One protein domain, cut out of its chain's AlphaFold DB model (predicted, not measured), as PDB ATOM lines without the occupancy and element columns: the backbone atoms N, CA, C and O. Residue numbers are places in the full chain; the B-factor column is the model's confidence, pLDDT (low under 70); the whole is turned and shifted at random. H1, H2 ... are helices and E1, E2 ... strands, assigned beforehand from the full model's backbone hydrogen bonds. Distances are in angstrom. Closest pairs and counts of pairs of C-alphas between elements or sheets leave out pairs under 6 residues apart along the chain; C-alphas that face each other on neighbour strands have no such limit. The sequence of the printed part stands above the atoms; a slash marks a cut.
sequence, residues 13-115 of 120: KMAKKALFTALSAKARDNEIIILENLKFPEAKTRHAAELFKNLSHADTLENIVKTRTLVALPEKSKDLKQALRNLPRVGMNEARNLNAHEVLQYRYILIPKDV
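AT A GLANCE: This is residues 13 to 115 of the 120 residues of the protein "50S ribosomal protein L4" of Parcubacteria group bacterium GW2011_GWA2_45_30 (UniProt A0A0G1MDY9). A small, strongly twisted sheet of four parallel strands stands in the middle, with the helices H1 and H4 together to one side of it and H2 and H3 together to the other. The cover is loose: H4 lies over the sheet, H1 and H3 only graze it, and H2 just misses it. The 103 printed residues hold four named helices and four named strands in the order H1 E1 H2 E2 H3 E3 H4 E4; the sheet runs E1 E4 E2 E3, and the class is mixed. The whole is compact, with a radius of gyration of the C-alphas of 13.2 A, and its outline spans 40 by 32 by 23 A.

HOW THE PARTS SIT: Start at H1, residues 13 to 28, which touches H4, residues 100 to 105; the closest C-alphas, of Leu 19 and Ala 100, are 4.3 A apart. The two run the same way at a steep tilt of 38 degrees, only just beyond shallow. Next comes the edge strand E1, residues 32 to 35, parallel to E4, residues 108 to 112, at 29 degrees; look for N 33 and O 109, 2.8 A apart. H1 only grazes the sheet, with residues 23 to 27; C-alphas 26 and 32 are 6.1 A apart. H2, residues 45 to 56, is only just not on the sheet, with 4 pairs of C-alphas within 10 A. E2, residues 69 to 73, is parallel to E4 at 22 degrees, with N 70 and O 108 2.9 A apart. With residues 45 to 48 alone, H2 touches H3, residues 78 to 84, at a steep tilt of 58 degrees, the same way; the closest C-alphas, of Thr 45 and Ala 83, are 4.3 A apart. H3 only grazes the sheet, with residues 80 to 84. The other edge strand, E3, residues 90 to 94, is parallel to E2 at 27 degrees, with N 71 and O 91 2.8 A apart. H4 is on the sheet at a height of 9.1 A, only just over E2 with 3 of its 6 C-alphas, and runs along the strands, at 15 degrees to E2 on the local plane. E2, H3 and E3 form a strand-helix-strand unit, two parallel neighbour strands with a helix between; E1, H2, E2 and E3, H4, E4 are split units, with another strand between their two, and the three crossovers are right-handed. In H1, H2, H3 and H4 every O i to N i+4 pair is within hydrogen-bond range.

IN THESE COORDINATES: Find C-alpha 13 at (-38.047, 12.202, -3.038); from there H1 runs 22.6 A to C-alpha 28. E1 is 9.9 A long, H2 16.8 A, E2 12.5 A, H3 10.0 A, E3 13.6 A and H4 8.6 A. E4, 13.1 A, ends at C-alpha 112, (-37.192, 32.095, -18.012).

THE WHOLE: The two C-alphas farthest apart, of Met 14 and Glu 42, are 40.0 A apart. The printed part has no cut; the link H2 to E2, residues 57 to 68, is long. The mean pLDDT of the printed part is 87.4, and residues 59, 60 and 62 are under 70.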
ATOM      1  N   LYS A  13     -38.017  12.950  -1.765       92.44
ATOM      2  CA  LYS A  13     -38.047  12.202  -3.038       92.44
ATOM      3  C   LYS A  13     -39.451  12.146  -3.649       92.44
ATOM      4  O   LYS A  13     -39.597  12.315  -4.854       92.44
ATOM      5  N   MET A  14     -40.475  11.943  -2.818       93.06
ATOM      6  CA  MET A  14     -41.870  11.916  -3.269       93.06
ATOM      7  C   MET A  14     -42.321  13.298  -3.738       93.06
ATOM      8  O   MET A  14     -42.906  13.403  -4.809       93.06
ATOM      9  N   ALA A  15     -41.981  14.352  -2.990       90.88
ATOM     10  CA  ALA A  15     -42.273  15.727  -3.384       90.88
ATOM     11  C   ALA A  15     -41.607  16.094  -4.723       90.88
ATOM     12  O   ALA A  15     -42.280  16.611  -5.613       90.88
ATOM     13  N   LYS A  16     -40.322  15.742  -4.908       92.06
ATOM     14  CA  LYS A  16     -39.607  15.932  -6.184       92.06
ATOM     15  C   LYS A  16     -40.320  15.183  -7.318       92.06
ATOM     16  O   LYS A  16     -40.642  15.787  -8.333       92.06
ATOM     17  N   LYS A  17     -40.645  13.897  -7.134       93.81
ATOM     18  CA  LYS A  17     -41.352  13.094  -8.151       93.81
ATOM     19  C   LYS A  17     -42.718  13.683  -8.520       93.81
ATOM     20  O   LYS A  17     -43.045  13.751  -9.702       93.81
ATOM     21  N   ALA A  18     -43.494  14.127  -7.532       94.50
ATOM     22  CA  ALA A  18     -44.791  14.760  -7.761       94.50
ATOM     23  C   ALA A  18     -44.654  16.051  -8.580       94.50
ATOM     24  O   ALA A  18     -45.407  16.245  -9.529       94.50
ATOM     25  N   LEU A  19     -43.652  16.885  -8.270       93.50
ATOM     26  CA  LEU A  19     -43.363  18.102  -9.029       93.50
ATOM     27  C   LEU A  19     -43.062  17.788 -10.501       93.50
ATOM     28  O   LEU A  19     -43.698  18.357 -11.380       93.50
ATOM     29  N   PHE A  20     -42.150  16.850 -10.782       93.69
ATOM     30  CA  PHE A  20     -41.828  16.474 -12.167       93.69
ATOM     31  C   PHE A  20     -43.002  15.825 -12.899       93.69
ATOM     32  O   PHE A  20     -43.166  16.042 -14.093       93.69
ATOM     33  N   THR A  21     -43.843  15.067 -12.193       95.06
ATOM     34  CA  THR A  21     -45.057  14.485 -12.780       95.06
ATOM     35  C   THR A  21     -46.036  15.585 -13.195       95.06
ATOM     36  O   THR A  21     -46.534  15.566 -14.317       95.06
ATOM     37  N   ALA A  22     -46.258  16.576 -12.326       94.94
ATOM     38  CA  ALA A  22     -47.108  17.721 -12.628       94.94
ATOM     39  C   ALA A  22     -46.541  18.557 -13.789       94.94
ATOM     40  O   ALA A  22     -47.267  18.868 -14.727       94.94
ATOM     41  N   LEU A  23     -45.237  18.854 -13.778       93.44
ATOM     42  CA  LEU A  23     -44.573  19.567 -14.874       93.44
ATOM     43  C   LEU A  23     -44.637  18.791 -16.198       93.44
ATOM     44  O   LEU A  23     -44.854  19.390 -17.242       93.44
ATOM     45  N   SER A  24     -44.492  17.465 -16.172       94.56
ATOM     46  CA  SER A  24     -44.605  16.632 -17.373       94.56
ATOM     47  C   SER A  24     -46.018  16.649 -17.958       94.56
ATOM     48  O   SER A  24     -46.158  16.709 -19.178       94.56
ATOM     49  N   ALA A  25     -47.054  16.642 -17.113       94.56
ATOM     50  CA  ALA A  25     -48.433  16.816 -17.563       94.56
ATOM     51  C   ALA A  25     -48.627  18.193 -18.219       94.56
ATOM     52  O   ALA A  25     -49.047  18.262 -19.367       94.56
ATOM     53  N   LYS A  26     -48.175  19.268 -17.559       92.94
ATOM     54  CA  LYS A  26     -48.211  20.634 -18.111       92.94
ATOM     55  C   LYS A  26     -47.482  20.761 -19.446       92.94
ATOM     56  O   LYS A  26     -47.960  21.444 -20.342       92.94
ATOM     57  N   ALA A  27     -46.334  20.105 -19.589       92.12
ATOM     58  CA  ALA A  27     -45.586  20.092 -20.841       92.12
ATOM     59  C   ALA A  27     -46.367  19.398 -21.967       92.12
ATOM     60  O   ALA A  27     -46.375  19.893 -23.089       92.12
ATOM     61  N   ARG A  28     -47.039  18.276 -21.666       93.00
ATOM     62  CA  ARG A  28     -47.880  17.549 -22.633       93.00
ATOM     63  C   ARG A  28     -49.052  18.401 -23.116       93.00
ATOM     64  O   ARG A  28     -49.381  18.358 -24.295       93.00
ATOM     65  N   ASP A  29     -49.622  19.192 -22.215       91.12
ATOM     66  CA  ASP A  29     -50.780  20.043 -22.489       91.12
ATOM     67  C   ASP A  29     -50.385  21.411 -23.090       91.12
ATOM     68  O   ASP A  29     -51.230  22.286 -23.254       91.12
ATOM     69  N   ASN A  30     -49.102  21.612 -23.434       89.62
ATOM     70  CA  ASN A  30     -48.538  22.876 -23.929       89.62
ATOM     71  C   ASN A  30     -48.740  24.072 -22.978       89.62
ATOM     72  O   ASN A  30     -48.791  25.227 -23.395       89.62
ATOM     73  N   GLU A  31     -48.809  23.813 -21.672       91.38
ATOM     74  CA  GLU A  31     -49.045  24.832 -20.645       91.38
ATOM     75  C   GLU A  31     -47.744  25.394 -20.035       91.38
ATOM     76  O   GLU A  31     -47.774  26.168 -19.074       91.38
ATOM     77  N   ILE A  32     -46.583  25.024 -20.583       91.75
ATOM     78  CA  ILE A  32     -45.279  25.582 -20.200       91.75
ATOM     79  C   ILE A  32     -44.821  26.584 -21.254       91.75
ATOM     80  O   ILE A  32     -44.652  26.250 -22.422       91.75
ATOM     81  N   ILE A  33     -44.549  27.808 -20.810       90.69
ATOM     82  CA  ILE A  33     -44.089  28.912 -21.644       90.69
ATOM     83  C   ILE A  33     -42.642  29.208 -21.278       90.69
ATOM     84  O   ILE A  33     -42.346  29.562 -20.135       90.69
ATOM     85  N   ILE A  34     -41.739  29.090 -22.248       89.75
ATOM     86  CA  ILE A  34     -40.322  29.400 -22.055       89.75
ATOM     87  C   ILE A  34     -40.029  30.760 -22.680       89.75
ATOM     88  O   ILE A  34     -40.247  30.950 -23.874       89.75
ATOM     89  N   LEU A  35     -39.512  31.696 -21.883       87.62
ATOM     90  CA  LEU A  35     -39.052  32.997 -22.375       87.62
ATOM     91  C   LEU A  35     -37.530  33.058 -22.363       87.62
ATOM     92  O   LEU A  35     -36.899  32.695 -21.373       87.62
ATOM     93  N   GLU A  36     -36.929  33.551 -23.446       84.19
ATOM     94  CA  GLU A  36     -35.469  33.659 -23.539       84.19
ATOM     95  C   GLU A  36     -34.883  34.612 -22.501       84.19
ATOM     96  O   GLU A  36     -33.827  34.340 -21.932       84.19
ATOM     97  N   ASN A  37     -35.580  35.715 -22.237       76.50
ATOM     98  CA  ASN A  37     -35.163  36.700 -21.258       76.50
ATOM     99  C   ASN A  37     -36.397  37.379 -20.664       76.50
ATOM    100  O   ASN A  37     -37.221  37.930 -21.394       76.50
ATOM    101  N   LEU A  38     -36.518  37.347 -19.340       81.31
ATOM    102  CA  LEU A  38     -37.564  38.059 -18.618       81.31
ATOM    103  C   LEU A  38     -36.916  39.241 -17.901       81.31
ATOM    104  O   LEU A  38     -36.281  39.071 -16.862       81.31
ATOM    105  N   LYS A  39     -37.053  40.438 -18.472       80.88
ATOM    106  CA  LYS A  39     -36.568  41.691 -17.884       80.88
ATOM    107  C   LYS A  39     -37.630  42.764 -18.028       80.88
ATOM    108  O   LYS A  39     -38.193  42.936 -19.105       80.88
ATOM    109  N   PHE A  40     -37.860  43.502 -16.952       79.50
ATOM    110  CA  PHE A  40     -38.743  44.658 -16.959       79.50
ATOM    111  C   PHE A  40     -37.907  45.901 -16.666       79.50
ATOM    112  O   PHE A  40     -37.419  46.027 -15.539       79.50
ATOM    113  N   PRO A  41     -37.703  46.800 -17.645       72.62
ATOM    114  CA  PRO A  41     -37.090  48.085 -17.356       72.62
ATOM    115  C   PRO A  41     -37.912  48.793 -16.271       72.62
ATOM    116  O   PRO A  41     -39.144  48.740 -16.267       72.62
ATOM    117  N   GLU A  42     -37.216  49.382 -15.299       78.31
ATOM    118  CA  GLU A  42     -37.805  50.173 -14.207       78.31
ATOM    119  C   GLU A  42     -38.750  49.414 -13.251       78.31
ATOM    120  O   GLU A  42     -39.467  50.045 -12.476       78.31
ATOM    121  N   ALA A  43     -38.772  48.073 -13.281       81.50
ATOM    122  CA  ALA A  43     -39.599  47.239 -12.394       81.50
ATOM    123  C   ALA A  43     -41.105  47.609 -12.387       81.50
ATOM    124  O   ALA A  43     -41.802  47.449 -11.381       81.50
ATOM    125  N   LYS A  44     -41.629  48.111 -13.514       86.06
ATOM    126  CA  LYS A  44     -43.015  48.595 -13.619       86.06
ATOM    127  C   LYS A  44     -44.002  47.490 -13.993       86.06
ATOM    128  O   LYS A  44     -43.845  46.802 -15.001       86.06
ATOM    129  N   THR A  45     -45.115  47.428 -13.259       87.31
ATOM    130  CA  THR A  45     -46.246  46.513 -13.509       87.31
ATOM    131  C   THR A  45     -46.831  46.645 -14.913       87.31
ATOM    132  O   THR A  45     -47.286  45.660 -15.487       87.31
ATOM    133  N   ARG A  46     -46.809  47.855 -15.491       88.06
ATOM    134  CA  ARG A  46     -47.330  48.108 -16.841       88.06
ATOM    135  C   ARG A  46     -46.610  47.263 -17.896       88.06
ATOM    136  O   ARG A  46     -47.280  46.644 -18.713       88.06
ATOM    137  N   HIS A  47     -45.282  47.175 -17.832       87.31
ATOM    138  CA  HIS A  47     -44.506  46.367 -18.777       87.31
ATOM    139  C   HIS A  47     -44.787  44.874 -18.616       87.31
ATOM    140  O   HIS A  47     -44.862  44.141 -19.599       87.31
ATOM    141  N   ALA A  48     -45.012  44.420 -17.382       85.88
ATOM    142  CA  ALA A  48     -45.430  43.049 -17.140       85.88
ATOM    143  C   ALA A  48     -46.841  42.776 -17.697       85.88
ATOM    144  O   ALA A  48     -47.048  41.757 -18.347       85.88
ATOM    145  N   ALA A  49     -47.795  43.699 -17.530       87.19
ATOM    146  CA  ALA A  49     -49.133  43.576 -18.115       87.19
ATOM    147  C   ALA A  49     -49.104  43.551 -19.654       87.19
ATOM    148  O   ALA A  49     -49.802  42.744 -20.268       87.19
ATOM    149  N   GLU A  50     -48.275  44.396 -20.272       88.44
ATOM    150  CA  GLU A  50     -48.045  44.404 -21.722       88.44
ATOM    151  C   GLU A  50     -47.474  43.062 -22.203       88.44
ATOM    152  O   GLU A  50     -47.973  42.516 -23.185       88.44
ATOM    153  N   LEU A  51     -46.520  42.461 -21.476       87.38
ATOM    154  CA  LEU A  51     -46.003  41.123 -21.787       87.38
ATOM    155  C   LEU A  51     -47.118  40.066 -21.796       87.38
ATOM    156  O   LEU A  51     -47.248  39.332 -22.772       87.38
ATOM    157  N   PHE A  52     -47.947  39.993 -20.748       86.62
ATOM    158  CA  PHE A  52     -49.049  39.019 -20.695       86.62
ATOM    159  C   PHE A  52     -50.106  39.261 -21.776       86.62
ATOM    160  O   PHE A  52     -50.665  38.302 -22.308       86.62
ATOM    161  N   LYS A  53     -50.365  40.524 -22.131       86.06
ATOM    162  CA  LYS A  53     -51.241  40.866 -23.256       86.06
ATOM    163  C   LYS A  53     -50.650  40.362 -24.573       86.06
ATOM    164  O   LYS A  53     -51.348  39.694 -25.326       86.06
ATOM    165  N   ASN A  54     -49.366  40.596 -24.817       85.31
ATOM    166  CA  ASN A  54     -48.690  40.125 -26.027       85.31
ATOM    167  C   ASN A  54     -48.689  38.593 -26.121       85.31
ATOM    168  O   ASN A  54     -48.974  38.048 -27.181       85.31
ATOM    169  N   LEU A  55     -48.469  37.896 -25.001       83.81
ATOM    170  CA  LEU A  55     -48.550  36.432 -24.943       83.81
ATOM    171  C   LEU A  55     -49.959  35.899 -25.239       83.81
ATOM    172  O   LEU A  55     -50.090  34.795 -25.751       83.81
ATOM    173  N   SER A  56     -51.015  36.664 -24.950       80.12
ATOM    174  CA  SER A  56     -52.397  36.252 -25.238       80.12
ATOM    175  C   SER A  56     -52.788  36.295 -26.709       80.12
ATOM    176  O   SER A  56     -53.811  35.729 -27.075       80.12
ATOM    177  N   HIS A  57     -51.986  36.968 -27.533       72.88
ATOM    178  CA  HIS A  57     -52.183  37.037 -28.977       72.88
ATOM    179  C   HIS A  57     -51.472  35.903 -29.728       72.88
ATOM    180  O   HIS A  57     -51.617  35.809 -30.941       72.88
ATOM    181  N   ALA A  58     -50.705  35.053 -29.038       71.88
ATOM    182  CA  ALA A  58     -50.145  33.855 -29.645       71.88
ATOM    183  C   ALA A  58     -51.245  32.791 -29.780       71.88
ATOM    184  O   ALA A  58     -51.837  32.398 -28.776       71.88
ATOM    185  N   ASP A  59     -51.473  32.291 -30.998       60.94
ATOM    186  CA  ASP A  59     -52.518  31.301 -31.330       60.94
ATOM    187  C   ASP A  59     -52.458  30.015 -30.482       60.94
ATOM    188  O   ASP A  59     -53.429  29.271 -30.377       60.94
ATOM    189  N   THR A  60     -51.318  29.755 -29.843       64.38
ATOM    190  CA  THR A  60     -51.065  28.571 -29.019       64.38
ATOM    191  C   THR A  60     -51.465  28.729 -27.550       64.38
ATOM    192  O   THR A  60     -51.408  27.751 -26.810       64.38
ATOM    193  N   LEU A  61     -51.823  29.935 -27.086       71.94
ATOM    194  CA  LEU A  61     -52.084  30.218 -25.670       71.94
ATOM    195  C   LEU A  61     -53.514  30.722 -25.471       71.94
ATOM    196  O   LEU A  61     -53.801  31.908 -25.631       71.94
ATOM    197  N   GLU A  62     -54.417  29.836 -25.041       67.00
ATOM    198  CA  GLU A  62     -55.773  30.231 -24.652       67.00
ATOM    199  C   GLU A  62     -55.724  31.331 -23.583       67.00
ATOM    200  O   GLU A  62     -55.354  31.067 -22.437       67.00
ATOM    201  N   ASN A  63     -56.119  32.553 -23.970       70.88
ATOM    202  CA  ASN A  63     -56.405  33.714 -23.120       70.88
ATOM    203  C   ASN A  63     -55.607  33.748 -21.801       70.88
ATOM    204  O   ASN A  63     -56.193  33.798 -20.713       70.88
ATOM    205  N   ILE A  64     -54.270  33.762 -21.889       80.44
ATOM    206  CA  ILE A  64     -53.383  33.717 -20.713       80.44
ATOM    207  C   ILE A  64     -53.741  34.786 -19.663       80.44
ATOM    208  O   ILE A  64     -53.722  34.499 -18.469       80.44
ATOM    209  N   VAL A  65     -54.208  35.965 -20.099       78.81
ATOM    210  CA  VAL A  65     -54.667  37.079 -19.242       78.81
ATOM    211  C   VAL A  65     -55.844  36.699 -18.328       78.81
ATOM    212  O   VAL A  65     -55.967  37.218 -17.219       78.81
ATOM    213  N   LYS A  66     -56.734  35.801 -18.767       82.44
ATOM    214  CA  LYS A  66     -57.905  35.366 -17.978       82.44
ATOM    215  C   LYS A  66     -57.589  34.182 -17.063       82.44
ATOM    216  O   LYS A  66     -58.320  33.927 -16.100       82.44
ATOM    217  N   THR A  67     -56.500  33.478 -17.342       87.88
ATOM    218  CA  THR A  67     -56.082  32.273 -16.623       87.88
ATOM    219  C   THR A  67     -55.039  32.580 -15.554       87.88
ATOM    220  O   THR A  67     -54.445  33.655 -15.520       87.88
ATOM    221  N   ARG A  68     -54.839  31.638 -14.631       92.38
ATOM    222  CA  ARG A  68     -53.803  31.760 -13.605       92.38
ATOM    223  C   ARG A  68     -52.458  31.323 -14.175       92.38
ATOM    224  O   ARG A  68     -52.357  30.190 -14.638       92.38
ATOM    225  N   THR A  69     -51.441  32.176 -14.078       93.06
ATOM    226  CA  THR A  69     -50.074  31.868 -14.534       93.06
ATOM    227  C   THR A  69     -49.087  31.937 -13.379       93.06
ATOM    228  O   THR A  69     -49.107  32.902 -12.621       93.06
ATOM    229  N   LEU A  70     -48.222  30.934 -13.244       93.94
ATOM    230  CA  LEU A  70     -47.121  30.937 -12.284       93.94
ATOM    231  C   LEU A  70     -45.822  31.313 -12.988       93.94
ATOM    232  O   LEU A  70     -45.430  30.653 -13.944       93.94
ATOM    233  N   VAL A  71     -45.134  32.335 -12.494       93.06
ATOM    234  CA  VAL A  71     -43.815  32.726 -12.994       93.06
ATOM    235  C   VAL A  71     -42.729  32.131 -12.100       93.06
ATOM    236  O   VAL A  71     -42.658  32.438 -10.907       93.06
ATOM    237  N   ALA A  72     -41.872  31.297 -12.686       92.88
ATOM    238  CA  ALA A  72     -40.717  30.710 -12.019       92.88
ATOM    239  C   ALA A  72     -39.533  31.685 -12.074       92.88
ATOM    240  O   ALA A  72     -38.902  31.861 -13.111       92.88
ATOM    241  N   LEU A  73     -39.233  32.346 -10.962       90.38
ATOM    242  CA  LEU A  73     -38.208  33.381 -10.899       90.38
ATOM    243  C   LEU A  73     -36.820  32.822 -10.539       90.38
ATOM    244  O   LEU A  73     -36.713  31.867  -9.760       90.38
ATOM    245  N   PRO A  74     -35.742  33.469 -11.017       87.00
ATOM    246  CA  PRO A  74     -34.412  33.302 -10.444       87.00
ATOM    247  C   PRO A  74     -34.362  33.818  -8.994       87.00
ATOM    248  O   PRO A  74     -35.120  34.711  -8.605       87.00
ATOM    249  N   GLU A  75     -33.415  33.315  -8.201       79.44
ATOM    250  CA  GLU A  75     -33.273  33.618  -6.765       79.44
ATOM    251  C   GLU A  75     -33.172  35.126  -6.440       79.44
ATOM    252  O   GLU A  75     -33.771  35.606  -5.479       79.44
ATOM    253  N   LYS A  76     -32.463  35.912  -7.260       76.06
ATOM    254  CA  LYS A  76     -32.153  37.330  -6.981       76.06
ATOM    255  C   LYS A  76     -32.949  38.323  -7.837       76.06
ATOM    256  O   LYS A  76     -32.408  39.308  -8.323       76.06
ATOM    257  N   SER A  77     -34.248  38.091  -8.000       80.25
ATOM    258  CA  SER A  77     -35.072  38.821  -8.982       80.25
ATOM    259  C   SER A  77     -35.977  39.895  -8.371       80.25
ATOM    260  O   SER A  77     -37.196  39.829  -8.529       80.25
ATOM    261  N   LYS A  78     -35.422  40.866  -7.631       85.38
ATOM    262  CA  LYS A  78     -36.229  41.901  -6.942       85.38
ATOM    263  C   LYS A  78     -37.124  42.689  -7.907       85.38
ATOM    264  O   LYS A  78     -38.315  42.814  -7.642       85.38
ATOM    265  N   ASP A  79     -36.576  43.113  -9.039       87.50
ATOM    266  CA  ASP A  79     -37.299  43.916 -10.031       87.50
ATOM    267  C   ASP A  79     -38.450  43.131 -10.671       87.50
ATOM    268  O   ASP A  79     -39.557  43.644 -10.827       87.50
ATOM    269  N   LEU A  80     -38.226  41.843 -10.965       87.38
ATOM    270  CA  LEU A  80     -39.272  40.953 -11.480       87.38
ATOM    271  C   LEU A  80     -40.365  40.727 -10.439       87.38
ATOM    272  O   LEU A  80     -41.549  40.790 -10.763       87.38
ATOM    273  N   LYS A  81     -39.976  40.507  -9.175       87.88
ATOM    274  CA  LYS A  81     -40.933  40.367  -8.074       87.88
ATOM    275  C   LYS A  81     -41.788  41.628  -7.945       87.88
ATOM    276  O   LYS A  81     -43.005  41.526  -7.834       87.88
ATOM    277  N   GLN A  82     -41.180  42.810  -8.009       88.50
ATOM    278  CA  GLN A  82     -41.891  44.083  -7.909       88.50
ATOM    279  C   GLN A  82     -42.861  44.302  -9.076       88.50
ATOM    280  O   GLN A  82     -44.021  44.639  -8.835       88.50
ATOM    281  N   ALA A  83     -42.427  44.044 -10.311       88.44
ATOM    282  CA  ALA A  83     -43.262  44.209 -11.497       88.44
ATOM    283  C   ALA A  83     -44.462  43.242 -11.523       88.44
ATOM    284  O   ALA A  83     -45.539  43.603 -11.990       88.44
ATOM    285  N   LEU A  84     -44.302  42.018 -11.010       89.25
ATOM    286  CA  LEU A  84     -45.340  40.983 -11.071       89.25
ATOM    287  C   LEU A  84     -46.317  41.017  -9.887       89.25
ATOM    288  O   LEU A  84     -47.438  40.534 -10.022       89.25
ATOM    289  N   ARG A  85     -45.937  41.580  -8.727       88.62
ATOM    290  CA  ARG A  85     -46.683  41.413  -7.456       88.62
ATOM    291  C   ARG A  85     -48.116  41.920  -7.509       88.62
ATOM    292  O   ARG A  85     -48.976  41.389  -6.817       88.62
ATOM    293  N   ASN A  86     -48.354  42.954  -8.305       88.69
ATOM    294  CA  ASN A  86     -49.650  43.621  -8.380       88.69
ATOM    295  C   ASN A  86     -50.516  43.104  -9.541       88.69
ATOM    296  O   ASN A  86     -51.617  43.615  -9.744       88.69
ATOM    297  N   LEU A  87     -50.038  42.127 -10.324       87.75
ATOM    298  CA  LEU A  87     -50.816  41.570 -11.423       87.75
ATOM    299  C   LEU A  87     -51.847  40.558 -10.906       87.75
ATOM    300  O   LEU A  87     -51.488  39.597 -10.220       87.75
ATOM    301  N   PRO A  88     -53.132  40.711 -11.264       86.88
ATOM    302  CA  PRO A  88     -54.138  39.728 -10.905       86.88
ATOM    303  C   PRO A  88     -53.860  38.411 -11.634       86.88
ATOM    304  O   PRO A  88     -53.460  38.405 -12.794       86.88
ATOM    305  N   ARG A  89     -54.128  37.283 -10.964       89.56
ATOM    306  CA  ARG A  89     -54.000  35.918 -11.525       89.56
ATOM    307  C   ARG A  89     -52.564  35.497 -11.868       89.56
ATOM    308  O   ARG A  89     -52.371  34.373 -12.323       89.56
ATOM    309  N   VAL A  90     -51.566  36.333 -11.590       92.12
ATOM    310  CA  VAL A  90     -50.154  35.988 -11.740       92.12
ATOM    311  C   VAL A  90     -49.581  35.632 -10.375       92.12
ATOM    312  O   VAL A  90     -49.528  36.456  -9.467       92.12
ATOM    313  N   GLY A  91     -49.173  34.378 -10.227       91.50
ATOM    314  CA  GLY A  91     -48.356  33.923  -9.113       91.50
ATOM    315  C   GLY A  91     -46.881  34.046  -9.463       91.50
ATOM    316  O   GLY A  91     -46.496  33.978 -10.630       91.50
ATOM    317  N   MET A  92     -46.035  34.172  -8.449       91.62
ATOM    318  CA  MET A  92     -44.592  34.080  -8.624       91.62
ATOM    319  C   MET A  92     -43.995  33.237  -7.508       91.62
ATOM    320  O   MET A  92     -44.400  33.356  -6.352       91.62
ATOM    321  N   ASN A  93     -43.003  32.430  -7.847       92.12
ATOM    322  CA  ASN A  93     -42.163  31.779  -6.856       92.12
ATOM    323  C   ASN A  93     -40.763  31.579  -7.433       92.12
ATOM    324  O   ASN A  93     -40.575  31.569  -8.647       92.12
ATOM    325  N   GLU A  94     -39.762  31.435  -6.574       91.12
ATOM    326  CA  GLU A  94     -38.432  31.042  -7.030       91.12
ATOM    327  C   GLU A  94     -38.484  29.605  -7.547       91.12
ATOM    328  O   GLU A  94     -39.098  28.746  -6.913       91.12
ATOM    329  N   ALA A  95     -37.810  29.308  -8.658       90.31
ATOM    330  CA  ALA A  95     -37.881  27.970  -9.251       90.31
ATOM    331  C   ALA A  95     -37.464  26.845  -8.289       90.31
ATOM    332  O   ALA A  95     -38.036  25.760  -8.320       90.31
ATOM    333  N   ARG A  96     -36.520  27.123  -7.380       89.56
ATOM    334  CA  ARG A  96     -36.078  26.181  -6.336       89.56
ATOM    335  C   ARG A  96     -37.145  25.855  -5.282       89.56
ATOM    336  O   ARG A  96     -37.023  24.841  -4.603       89.56
ATOM    337  N   ASN A  97     -38.158  26.708  -5.138       90.75
ATOM    338  CA  ASN A  97     -39.222  26.584  -4.141       90.75
ATOM    339  C   ASN A  97     -40.527  26.037  -4.732       90.75
ATOM    340  O   ASN A  97     -41.493  25.840  -3.992       90.75
ATOM    341  N   LEU A  98     -40.560  25.787  -6.045       91.50
ATOM    342  CA  LEU A  98     -41.740  25.257  -6.707       91.50
ATOM    343  C   LEU A  98     -42.126  23.899  -6.133       91.50
ATOM    344  O   LEU A  98     -41.296  23.017  -5.908       91.50
ATOM    345  N   ASN A  99     -43.425  23.724  -5.946       92.25
ATOM    346  CA  ASN A  99     -44.006  22.479  -5.478       92.25
ATOM    347  C   ASN A  99     -45.164  22.045  -6.384       92.25
ATOM    348  O   ASN A  99     -45.706  22.823  -7.166       92.25
ATOM    349  N   ALA A 100     -45.537  20.768  -6.282       92.81
ATOM    350  CA  ALA A 100     -46.573  20.185  -7.129       92.81
ATOM    351  C   ALA A 100     -47.942  20.863  -6.949       92.81
ATOM    352  O   ALA A 100     -48.684  20.990  -7.915       92.81
ATOM    353  N   HIS A 101     -48.268  21.319  -5.735       92.56
ATOM    354  CA  HIS A 101     -49.538  21.991  -5.462       92.56
ATOM    355  C   HIS A 101     -49.645  23.309  -6.237       92.56
ATOM    356  O   HIS A 101     -50.647  23.545  -6.904       92.56
ATOM    357  N   GLU A 102     -48.596  24.133  -6.208       91.94
ATOM    358  CA  GLU A 102     -48.539  25.354  -7.010       91.94
ATOM    359  C   GLU A 102     -48.644  25.019  -8.498       91.94
ATOM    360  O   GLU A 102     -49.537  25.525  -9.166       91.94
ATOM    361  N   VAL A 103     -47.822  24.106  -9.020       93.38
ATOM    362  CA  VAL A 103     -47.847  23.764 -10.455       93.38
ATOM    363  C   VAL A 103     -49.230  23.300 -10.930       93.38
ATOM    364  O   VAL A 103     -49.620  23.617 -12.048       93.38
ATOM    365  N   LEU A 104     -49.996  22.597 -10.091       92.50
ATOM    366  CA  LEU A 104     -51.358  22.161 -10.418       92.50
ATOM    367  C   LEU A 104     -52.407  23.279 -10.283       92.50
ATOM    368  O   LEU A 104     -53.405  23.266 -10.998       92.50
ATOM    369  N   GLN A 105     -52.203  24.240  -9.381       93.62
ATOM    370  CA  GLN A 105     -53.136  25.347  -9.142       93.62
ATOM    371  C   GLN A 105     -53.146  26.383 -10.280       93.62
ATOM    372  O   GLN A 105     -54.160  27.058 -10.498       93.62
ATOM    373  N   TYR A 106     -52.018  26.558 -10.967       94.00
ATOM    374  CA  TYR A 106     -51.888  27.486 -12.088       94.00
ATOM    375  C   TYR A 106     -52.069  26.744 -13.410       94.00
ATOM    376  O   TYR A 106     -51.639  25.602 -13.566       94.00
ATOM    377  N   ARG A 107     -52.727  27.393 -14.376       91.62
ATOM    378  CA  ARG A 107     -52.902  26.817 -15.706       91.62
ATOM    379  C   ARG A 107     -51.564  26.819 -16.430       91.62
ATOM    380  O   ARG A 107     -51.046  25.748 -16.701       91.62
ATOM    381  N   TYR A 108     -50.983  28.000 -16.617       92.50
ATOM    382  CA  TYR A 108     -49.701  28.157 -17.295       92.50
ATOM    383  C   TYR A 108     -48.541  28.305 -16.318       92.50
ATOM    384  O   TYR A 108     -48.676  28.934 -15.264       92.50
ATOM    385  N   ILE A 109     -47.381  27.788 -16.712       93.19
ATOM    386  CA  ILE A 109     -46.109  28.002 -16.024       93.19
ATOM    387  C   ILE A 109     -45.175  28.754 -16.969       93.19
ATOM    388  O   ILE A 109     -44.820  28.247 -18.029       93.19
ATOM    389  N   LEU A 110     -44.758  29.955 -16.579       92.00
ATOM    390  CA  LEU A 110     -43.792  30.757 -17.317       92.00
ATOM    391  C   LEU A 110     -42.406  30.565 -16.707       92.00
ATOM    392  O   LEU A 110     -42.191  30.863 -15.529       92.00
ATOM    393  N   ILE A 111     -41.461  30.091 -17.516       91.50
ATOM    394  CA  ILE A 111     -40.098  29.774 -17.094       91.50
ATOM    395  C   ILE A 111     -39.098  30.555 -17.956       91.50
ATOM    396  O   ILE A 111     -38.969  30.295 -19.154       91.50
ATOM    397  N   PRO A 112     -38.350  31.495 -17.369       90.25
ATOM    398  CA  PRO A 112     -37.192  32.095 -18.012       90.25
ATOM    399  C   PRO A 112     -36.110  31.039 -18.302       90.25
ATOM    400  O   PRO A 112     -35.807  30.180 -17.466       90.25
ATOM    401  N   LYS A 113     -35.522  31.081 -19.501       88.00
ATOM    402  CA  LYS A 113     -34.561  30.083 -20.006       88.00
ATOM    403  C   LYS A 113     -33.320  29.942 -19.117       88.00
ATOM    404  O   LYS A 113     -32.768  28.849 -18.993       88.00
ATOM    405  N   ASP A 114     -32.904  31.018 -18.459       85.31
ATOM    406  CA  ASP A 114     -31.798  31.059 -17.498       85.31
ATOM    407  C   ASP A 114     -32.050  30.192 -16.253       85.31
ATOM    408  O   ASP A 114     -31.108  29.632 -15.685       85.31
ATOM    409  N   VAL A 115     -33.317  30.004 -15.880       86.06
ATOM    410  CA  VAL A 115     -33.720  29.277 -14.671       86.06
ATOM    411  C   VAL A 115     -33.928  27.781 -14.925       86.06
ATOM    412  O   VAL A 115     -33.908  26.988 -13.984       86.06
TER     413      VAL A 115